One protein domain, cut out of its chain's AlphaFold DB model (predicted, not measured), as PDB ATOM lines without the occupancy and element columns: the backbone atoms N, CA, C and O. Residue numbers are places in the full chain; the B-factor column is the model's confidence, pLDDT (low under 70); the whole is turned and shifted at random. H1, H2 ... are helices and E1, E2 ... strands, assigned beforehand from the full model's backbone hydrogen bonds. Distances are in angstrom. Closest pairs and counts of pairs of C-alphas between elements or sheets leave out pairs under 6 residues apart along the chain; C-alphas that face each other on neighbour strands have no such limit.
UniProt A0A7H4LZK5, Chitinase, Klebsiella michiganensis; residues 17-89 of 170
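What this domain is: This is residues 17 to 89 of the 170 residues of the protein "Chitinase" of Klebsiella michiganensis (UniProt A0A7H4LZK5). This domain has little regular structure: a small hairpin of two strands, E1 and E2, with one short helix, H1, packed on it, amid long loops and ends. The printed part has 73 residues, with E1, E2 and H1 in that order; the class is mixed, with 18 residues in named elements. The antiparallel sheet is E1 - E2. The whole is loose, with a radius of gyration of the C-alphas of 14.2 A, and flat, spanning 43 by 37 by 17 A.

Where its parts are: E1 is residues 28 to 31, from C-alpha 28 at (257.480, 255.062, 161.756). E2 is residues 47 to 50. H1 is residues 63 to 72, 14.0 A long, ending at C-alpha 72 at (256.738, 237.850, 162.488).

How they stand to each other: The hairpin E1 and E2 is antiparallel at 132 degrees, with N 48 and O 30 at 2.8 A, within hydrogen-bond range. Residues 28 to 29 also pair with 56 to 57, antiparallel. The closest C-alphas of E1 and H1, Trp 29 and Tyr 64, are 6.5 A apart; those of E2 and H1, Cys 47 and Val 68, 6.0 A. In H1 every O i to N i+4 pair is within hydrogen-bond range.

The domain as a whole: The C-alphas farthest apart, Phe 17 and Thr 80, are 43.5 A apart. The printed part has no cut; both links are long. pLDDT is under 70 at residues 17 to 24, 78 and 80 to 89.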
ATOM      1  N   PHE A  17     247.925 266.611 163.222       64.69
ATOM      2  CA  PHE A  17     247.921 266.766 161.770       64.69
ATOM      3  C   PHE A  17     247.074 265.648 161.154       64.69
ATOM      4  O   PHE A  17     247.179 264.495 161.573       64.69
ATOM      5  N   ASP A  18     246.206 266.001 160.208       65.88
ATOM      6  CA  ASP A  18     245.522 264.996 159.403       65.88
ATOM      7  C   ASP A  18     246.537 264.221 158.549       65.88
ATOM      8  O   ASP A  18     247.651 264.688 158.315       65.88
ATOM      9  N   GLU A  19     246.157 263.027 158.096       60.28
ATOM     10  CA  GLU A  19     247.017 262.105 157.336       60.28
ATOM     11  C   GLU A  19     247.563 262.711 156.023       60.28
ATOM     12  O   GLU A  19     248.563 262.239 155.494       60.28
ATOM     13  N   GLY A  20     246.947 263.787 155.511       60.22
ATOM     14  CA  GLY A  20     247.407 264.537 154.335       60.22
ATOM     15  C   GLY A  20     248.135 265.848 154.659       60.22
ATOM     16  O   GLY A  20     248.511 266.588 153.745       60.22
ATOM     17  N   GLY A  21     248.315 266.176 155.938       65.44
ATOM     18  CA  GLY A  21     248.904 267.424 156.390       65.44
ATOM     19  C   GLY A  21     250.414 267.422 156.194       65.44
ATOM     20  O   GLY A  21     251.085 266.427 156.441       65.44
ATOM     21  N   ALA A  22     250.998 268.568 155.839       60.94
ATOM     22  CA  ALA A  22     252.446 268.699 155.628       60.94
ATOM     23  C   ALA A  22     253.318 268.329 156.858       60.94
ATOM     24  O   ALA A  22     254.534 268.218 156.727       60.94
ATOM     25  N   GLY A  23     252.714 268.153 158.042       62.72
ATOM     26  CA  GLY A  23     253.365 267.674 159.268       62.72
ATOM     27  C   GLY A  23     253.165 266.183 159.587       62.72
ATOM     28  O   GLY A  23     253.790 265.696 160.526       62.72
ATOM     29  N   ALA A  24     252.328 265.454 158.840       66.38
ATOM     30  CA  ALA A  24     252.069 264.023 159.019       66.38
ATOM     31  C   ALA A  24     252.939 263.200 158.057       66.38
ATOM     32  O   ALA A  24     252.466 262.637 157.074       66.38
ATOM     33  N   LEU A  25     254.250 263.177 158.304       78.44
ATOM     34  CA  LEU A  25     255.159 262.347 157.515       78.44
ATOM     35  C   LEU A  25     255.094 260.892 158.004       78.44
ATOM     36  O   LEU A  25     255.183 260.663 159.212       78.44
ATOM     37  N   PRO A  26     254.997 259.904 157.098       84.56
ATOM     38  CA  PRO A  26     255.047 258.503 157.477       84.56
ATOM     39  C   PRO A  26     256.508 258.120 157.762       84.56
ATOM     40  O   PRO A  26     257.291 257.857 156.851       84.56
ATOM     41  N   ILE A  27     256.906 258.192 159.035       88.19
ATOM     42  CA  ILE A  27     258.308 258.054 159.492       88.19
ATOM     43  C   ILE A  27     258.501 256.944 160.531       88.19
ATOM     44  O   ILE A  27     259.595 256.798 161.085       88.19
ATOM     45  N   TYR A  28     257.454 256.176 160.815       89.44
ATOM     46  CA  TYR A  28     257.480 255.062 161.756       89.44
ATOM     47  C   TYR A  28     257.114 253.764 161.046       89.44
ATOM     48  O   TYR A  28     256.291 253.784 160.139       89.44
ATOM     49  N   TRP A  29     257.726 252.651 161.446       92.25
ATOM     50  CA  TRP A  29     257.430 251.329 160.899       92.25
ATOM     51  C   TRP A  29     256.334 250.639 161.702       92.25
ATOM     52  O   TRP A  29     256.357 250.650 162.936       92.25
ATOM     53  N   GLU A  30     255.417 249.988 161.002       91.19
ATOM     54  CA  GLU A  30     254.399 249.113 161.580       91.19
ATOM     55  C   GLU A  30     254.155 247.903 160.673       91.19
ATOM     56  O   GLU A  30     254.484 247.952 159.489       91.19
ATOM     57  N   GLU A  31     253.575 246.836 161.223       89.69
ATOM     58  CA  GLU A  31     253.121 245.656 160.485       89.69
ATOM     59  C   GLU A  31     252.294 246.045 159.253       89.69
ATOM     60  O   GLU A  31     251.308 246.785 159.332       89.69
ATOM     61  N   ASP A  32     252.699 245.529 158.097       89.69
ATOM     62  CA  ASP A  32     251.886 245.594 156.897       89.69
ATOM     63  C   ASP A  32     250.852 244.464 156.924       89.69
ATOM     64  O   ASP A  32     251.166 243.280 156.811       89.69
ATOM     65  N   TRP A  33     249.590 244.856 157.080       84.62
ATOM     66  CA  TRP A  33     248.435 243.959 157.082       84.62
ATOM     67  C   TRP A  33     247.997 243.556 155.664       84.62
ATOM     68  O   TRP A  33     246.931 242.962 155.484       84.62
ATOM     69  N   GLY A  34     248.787 243.914 154.650       84.56
ATOM     70  CA  GLY A  34     248.603 243.517 153.268       84.56
ATOM     71  C   GLY A  34     248.662 242.003 153.058       84.56
ATOM     72  O   GLY A  34     249.179 241.225 153.863       84.56
ATOM     73  N   TRP A  35     248.126 241.582 151.916       85.06
ATOM     74  CA  TRP A  35     248.140 240.190 151.487       85.06
ATOM     75  C   TRP A  35     249.199 239.976 150.407       85.06
ATOM     76  O   TRP A  35     249.274 240.764 149.460       85.06
ATOM     77  N   SER A  36     249.984 238.902 150.523       79.44
ATOM     78  CA  SER A  36     250.979 238.509 149.521       79.44
ATOM     79  C   SER A  36     250.761 237.065 149.061       79.44
ATOM     80  O   SER A  36     250.635 236.179 149.906       79.44
ATOM     81  N   PRO A  37     250.744 236.792 147.742       79.94
ATOM     82  CA  PRO A  37     250.680 235.427 147.221       79.94
ATOM     83  C   PRO A  37     251.985 234.646 147.433       79.94
ATOM     84  O   PRO A  37     251.988 233.422 147.310       79.94
ATOM     85  N   ASP A  38     253.084 235.345 147.719       77.94
ATOM     86  CA  ASP A  38     254.435 234.780 147.748       77.94
ATOM     87  C   ASP A  38     254.820 234.216 149.127       77.94
ATOM     88  O   ASP A  38     255.903 233.653 149.297       77.94
ATOM     89  N   THR A  39     253.940 234.339 150.121       73.25
ATOM     90  CA  THR A  39     254.161 233.879 151.496       73.25
ATOM     91  C   THR A  39     253.202 232.750 151.864       73.25
ATOM     92  O   THR A  39     252.040 232.717 151.458       73.25
ATOM     93  N   ALA A  40     253.687 231.784 152.649       75.06
ATOM     94  CA  ALA A  40     252.926 230.577 152.993       75.06
ATOM     95  C   ALA A  40     251.660 230.868 153.820       75.06
ATOM     96  O   ALA A  40     250.691 230.109 153.776       75.06
ATOM     97  N   ASP A  41     251.675 231.960 154.575       71.94
ATOM     98  CA  ASP A  41     250.601 232.447 155.433       71.94
ATOM     99  C   ASP A  41     249.738 233.533 154.767       71.94
ATOM    100  O   ASP A  41     248.756 233.989 155.354       71.94
ATOM    101  N   GLY A  42     250.064 233.927 153.530       76.81
ATOM    102  CA  GLY A  42     249.330 234.930 152.763       76.81
ATOM    103  C   GLY A  42     249.511 236.367 153.258       76.81
ATOM    104  O   GLY A  42     248.831 237.262 152.769       76.81
ATOM    105  N   LYS A  43     250.388 236.624 154.230       77.12
ATOM    106  CA  LYS A  43     250.688 237.975 154.730       77.12
ATOM    107  C   LYS A  43     251.893 238.561 154.016       77.12
ATOM    108  O   LYS A  43     252.765 237.822 153.580       77.12
ATOM    109  N   THR A  44     252.019 239.878 153.923       81.25
ATOM    110  CA  THR A  44     253.216 240.480 153.308       81.25
ATOM    111  C   THR A  44     254.505 240.252 154.104       81.25
ATOM    112  O   THR A  44     255.578 240.373 153.521       81.25
ATOM    113  N   ASN A  45     254.423 239.859 155.387       82.62
ATOM    114  CA  ASN A  45     255.574 239.616 156.277       82.62
ATOM    115  C   ASN A  45     256.579 240.782 156.282       82.62
ATOM    116  O   ASN A  45     257.789 240.593 156.403       82.62
ATOM    117  N   ALA A  46     256.060 241.998 156.120       86.88
ATOM    118  CA  ALA A  46     256.824 243.223 155.984       86.88
ATOM    119  C   ALA A  46     256.289 244.286 156.945       86.88
ATOM    120  O   ALA A  46     255.172 244.189 157.452       86.88
ATOM    121  N   CYS A  47     257.096 245.317 157.175       90.88
ATOM    122  CA  CYS A  47     256.628 246.544 157.800       90.88
ATOM    123  C   CYS A  47     256.492 247.668 156.766       90.88
ATOM    124  O   CYS A  47     257.261 247.736 155.806       90.88
ATOM    125  N   GLN A  48     255.541 248.574 156.981       91.50
ATOM    126  CA  GLN A  48     255.291 249.758 156.157       91.50
ATOM    127  C   GLN A  48     255.401 251.046 156.977       91.50
ATOM    128  O   GLN A  48     255.378 251.018 158.207       91.50
ATOM    129  N   LEU A  49     255.544 252.180 156.287       91.62
ATOM    130  CA  LEU A  49     255.626 253.488 156.928       91.62
ATOM    131  C   LEU A  49     254.234 254.012 157.299       91.62
ATOM    132  O   LEU A  49     253.357 254.093 156.443       91.62
ATOM    133  N   VAL A  50     254.070 254.445 158.549       87.56
ATOM    134  CA  VAL A  50     252.833 255.026 159.089       87.56
ATOM    135  C   VAL A  50     253.067 256.412 159.696       87.56
ATOM    136  O   VAL A  50     254.174 256.759 160.115       87.56
ATOM    137  N   GLY A  51     252.008 257.227 159.715       81.94
ATOM    138  CA  GLY A  51     252.033 258.624 160.174       81.94
ATOM    139  C   GLY A  51     251.890 258.825 161.689       81.94
ATOM    140  O   GLY A  51     252.012 259.952 162.168       81.94
ATOM    141  N   TYR A  52     251.636 257.764 162.459       79.19
ATOM    142  CA  TYR A  52     251.595 257.805 163.925       79.19
ATOM    143  C   TYR A  52     252.858 257.217 164.542       79.19
ATOM    144  O   TYR A  52     253.583 256.451 163.920       79.19
ATOM    145  N   GLN A  53     253.131 257.595 165.791       81.12
ATOM    146  CA  GLN A  53     254.339 257.169 166.486       81.12
ATOM    147  C   GLN A  53     254.278 255.676 166.832       81.12
ATOM    148  O   GLN A  53     253.345 255.235 167.501       81.12
ATOM    149  N   THR A  54     255.306 254.928 166.427       84.81
ATOM    150  CA  THR A  54     255.548 253.538 166.843       84.81
ATOM    151  C   THR A  54     256.935 253.423 167.494       84.81
ATOM    152  O   THR A  54     257.732 254.366 167.428       84.81
ATOM    153  N   PRO A  55     257.270 252.287 168.133       87.06
ATOM    154  CA  PRO A  55     258.614 252.054 168.666       87.06
ATOM    155  C   PRO A  55     259.731 252.033 167.606       87.06
ATOM    156  O   PRO A  55     260.899 252.171 167.970       87.06
ATOM    157  N   TYR A  56     259.393 251.869 166.322       89.44
ATOM    158  CA  TYR A  56     260.339 251.663 165.223       89.44
ATOM    159  C   TYR A  56     260.367 252.888 164.305       89.44
ATOM    160  O   TYR A  56     259.361 253.219 163.683       89.44
ATOM    161  N   SER A  57     261.508 253.569 164.182       89.69
ATOM    162  CA  SER A  57     261.620 254.782 163.356       89.69
ATOM    163  C   SER A  57     262.367 254.529 162.049       89.69
ATOM    164  O   SER A  57     263.423 253.907 162.036       89.69
ATOM    165  N   ALA A  58     261.887 255.111 160.949       86.50
ATOM    166  CA  ALA A  58     262.567 255.087 159.654       86.50
ATOM    167  C   ALA A  58     263.922 255.813 159.650       86.50
ATOM    168  O   ALA A  58     264.755 255.555 158.786       86.50
ATOM    169  N   PHE A  59     264.165 256.693 160.625       84.56
ATOM    170  CA  PHE A  59     265.437 257.407 160.765       84.56
ATOM    171  C   PHE A  59     266.524 256.589 161.465       84.56
ATOM    172  O   PHE A  59     267.686 256.993 161.463       84.56
ATOM    173  N   LYS A  60     266.165 255.456 162.074       79.06
ATOM    174  CA  LYS A  60     267.099 254.586 162.782       79.06
ATOM    175  C   LYS A  60     267.427 253.376 161.916       79.06
ATOM    176  O   LYS A  60     266.556 252.579 161.566       79.06
ATOM    177  N   GLN A  61     268.704 253.226 161.576       79.81
ATOM    178  CA  GLN A  61     269.175 252.063 160.829       79.81
ATOM    179  C   GLN A  61     268.897 250.777 161.626       79.81
ATOM    180  O   GLN A  61     269.164 250.709 162.824       79.81
ATOM    181  N   GLY A  62     268.335 249.764 160.961       83.62
ATOM    182  CA  GLY A  62     267.975 248.478 161.570       83.62
ATOM    183  C   GLY A  62     266.587 248.420 162.222       83.62
ATOM    184  O   GLY A  62     266.122 247.328 162.537       83.62
ATOM    185  N   ASP A  63     265.868 249.535 162.384       86.31
ATOM    186  CA  ASP A  63     264.525 249.502 162.993       86.31
ATOM    187  C   ASP A  63     263.474 248.817 162.099       86.31
ATOM    188  O   ASP A  63     262.524 248.239 162.624       86.31
ATOM    189  N   TYR A  64     263.672 248.792 160.776       86.12
ATOM    190  CA  TYR A  64     262.863 247.961 159.874       86.12
ATOM    191  C   TYR A  64     263.001 246.469 160.219       86.12
ATOM    192  O   TYR A  64     262.002 245.780 160.411       86.12
ATOM    193  N   ALA A  65     264.240 245.991 160.376       88.06
ATOM    194  CA  ALA A  65     264.531 244.605 160.737       88.06
ATOM    195  C   ALA A  65     263.928 244.240 162.106       88.06
ATOM    196  O   ALA A  65     263.306 243.189 162.243       88.06
ATOM    197  N   LYS A  66     264.016 245.142 163.096       85.44
ATOM    198  CA  LYS A  66     263.386 244.951 164.417       85.44
ATOM    199  C   LYS A  66     261.862 244.894 164.348       85.44
ATOM    200  O   LYS A  66     261.263 244.069 165.033       85.44
ATOM    201  N   CYS A  67     261.239 245.742 163.528       89.12
ATOM    202  CA  CYS A  67     259.797 245.702 163.305       89.12
ATOM    203  C   CYS A  67     259.376 244.332 162.755       89.12
ATOM    204  O   CYS A  67     258.525 243.659 163.340       89.12
ATOM    205  N   VAL A  68     260.050 243.865 161.701       86.56
ATOM    206  CA  VAL A  68     259.774 242.561 161.086       86.56
ATOM    207  C   VAL A  68     260.006 241.418 162.084       86.56
ATOM    208  O   VAL A  68     259.151 240.548 162.250       86.56
ATOM    209  N   GLN A  69     261.115 241.436 162.823       85.38
ATOM    210  CA  GLN A  69     261.420 240.410 163.821       85.38
ATOM    211  C   GLN A  69     260.390 240.374 164.963       85.38
ATOM    212  O   GLN A  69     259.985 239.292 165.386       85.38
ATOM    213  N   SER A  70     259.922 241.534 165.429       84.69
ATOM    214  CA  SER A  70     258.940 241.639 166.513       84.69
ATOM    215  C   SER A  70     257.549 241.139 166.130       84.69
ATOM    216  O   SER A  70     256.854 240.599 166.989       84.69
ATOM    217  N   HIS A  71     257.117 241.358 164.887       83.75
ATOM    218  CA  HIS A  71     255.764 241.010 164.445       83.75
ATOM    219  C   HIS A  71     255.677 239.597 163.858       83.75
ATOM    220  O   HIS A  71     254.670 238.913 164.042       83.75
ATOM    221  N   PHE A  72     256.745 239.124 163.212       82.94
ATOM    222  CA  PHE A  72     256.738 237.850 162.488       82.94
ATOM    223  C   PHE A  72     257.599 236.760 163.144       82.94
ATOM    224  O   PHE A  72     257.573 235.616 162.696       82.94
ATOM    225  N   ASN A  73     258.332 237.076 164.221       76.12
ATOM    226  CA  ASN A  73     259.199 236.141 164.951       76.12
ATOM    227  C   ASN A  73     260.149 235.365 164.010       76.12
ATOM    228  O   ASN A  73     260.296 234.142 164.100       76.12
ATOM    229  N   VAL A  74     260.762 236.098 163.076       73.06
ATOM    230  CA  VAL A  74     261.684 235.576 162.058       73.06
ATOM    231  C   VAL A  74     263.136 235.898 162.402       73.06
ATOM    232  O   VAL A  74     263.433 236.930 163.001       73.06
ATOM    233  N   ASN A  75     264.055 235.031 161.975       74.94
ATOM    234  CA  ASN A  75     265.486 235.322 161.991       74.94
ATOM    235  C   ASN A  75     265.884 235.852 160.615       74.94
ATOM    236  O   ASN A  75     265.801 235.119 159.629       74.94
ATOM    237  N   ILE A  76     266.302 237.114 160.556       72.81
ATOM    238  CA  ILE A  76     266.798 237.730 159.326       72.81
ATOM    239  C   ILE A  76     268.235 237.241 159.130       72.81
ATOM    240  O   ILE A  76     269.087 237.436 159.994       72.81
ATOM    241  N   ILE A  77     268.470 236.533 158.029       71.56
ATOM    242  CA  ILE A  77     269.787 236.053 157.608       71.56
ATOM    243  C   ILE A  77     270.209 236.820 156.362       71.56
ATOM    244  O   ILE A  77     269.389 237.055 155.475       71.56
ATOM    245  N   ASP A  78     271.482 237.190 156.299       69.06
ATOM    246  CA  ASP A  78     272.064 237.758 155.088       69.06
ATOM    247  C   ASP A  78     272.394 236.663 154.052       69.06
ATOM    248  O   ASP A  78     272.336 235.458 154.329       69.06
ATOM    249  N   ASP A  79     272.790 237.076 152.844       72.44
ATOM    250  CA  ASP A  79     273.193 236.175 151.749       72.44
ATOM    251  C   ASP A  79     274.420 235.296 152.088       72.44
ATOM    252  O   ASP A  79     274.782 234.403 151.318       72.44
ATOM    253  N   THR A  80     275.074 235.526 153.234       68.69
ATOM    254  CA  THR A  80     276.203 234.722 153.726       68.69
ATOM    255  C   THR A  80     275.777 233.641 154.725       68.69
ATOM    256  O   THR A  80     276.601 232.823 155.139       68.69
ATOM    257  N   GLY A  81     274.483 233.574 155.060       58.66
ATOM    258  CA  GLY A  81     273.925 232.622 156.019       58.66
ATOM    259  C   GLY A  81     274.205 232.995 157.473       58.66
ATOM    260  O   GLY A  81     273.999 232.167 158.366       58.66
ATOM    261  N   GLN A  82     274.672 234.220 157.723       56.12
ATOM    262  CA  GLN A  82     274.838 234.756 159.062       56.12
ATOM    263  C   GLN A  82     273.522 235.418 159.479       56.12
ATOM    264  O   GLN A  82     272.929 236.174 158.711       56.12
ATOM    265  N   ALA A  83     273.039 235.122 160.690       55.78
ATOM    266  CA  ALA A  83     271.969 235.925 161.270       55.78
ATOM    267  C   ALA A  83     272.469 237.371 161.344       55.78
ATOM    268  O   ALA A  83     273.590 237.605 161.808       55.78
ATOM    269  N   GLU A  84     271.661 238.314 160.872       57.00
ATOM    270  CA  GLU A  84     271.928 239.747 160.953       57.00
ATOM    271  C   GLU A  84     271.744 240.194 162.415       57.00
ATOM    272  O   GLU A  84     270.837 240.933 162.775       57.00
ATOM    273  N   ASP A  85     272.585 239.661 163.297       57.78
ATOM    274  CA  ASP A  85     272.598 239.915 164.729       57.78
ATOM    275  C   ASP A  85     273.844 240.730 165.054       57.78
ATOM    276  O   ASP A  85     274.784 240.254 165.685       57.78
ATOM    277  N   THR A  86     273.916 241.925 164.462       44.44
ATOM    278  CA  THR A  86     274.468 243.177 165.015       44.44
ATOM    279  C   THR A  86     274.734 244.170 163.879       44.44
ATOM    280  O   THR A  86     275.463 243.854 162.937       44.44
ATOM    281  N   PRO A  87     274.223 245.412 163.963       54.00
ATOM    282  CA  PRO A  87     274.783 246.511 163.187       54.00
ATOM    283  C   PRO A  87     276.291 246.625 163.479       54.00
ATOM    284  O   PRO A  87     276.697 246.383 164.623       54.00
ATOM    285  N   PRO A  88     277.131 247.049 162.511       45.28
ATOM    286  CA  PRO A  88     278.471 247.534 162.824       45.28
ATOM    287  C   PRO A  88     278.340 248.547 163.957       45.28
ATOM    288  O   PRO A  88     277.429 249.372 163.899       45.28
ATOM    289  N   ALA A  89     279.212 248.474 164.966       44.81
ATOM    290  CA  ALA A  89     279.261 249.446 166.048       44.81
ATOM    291  C   ALA A  89     279.275 250.865 165.456       44.81
ATOM    292  O   ALA A  89     280.307 251.368 165.010       44.81
TER     293      ALA A  89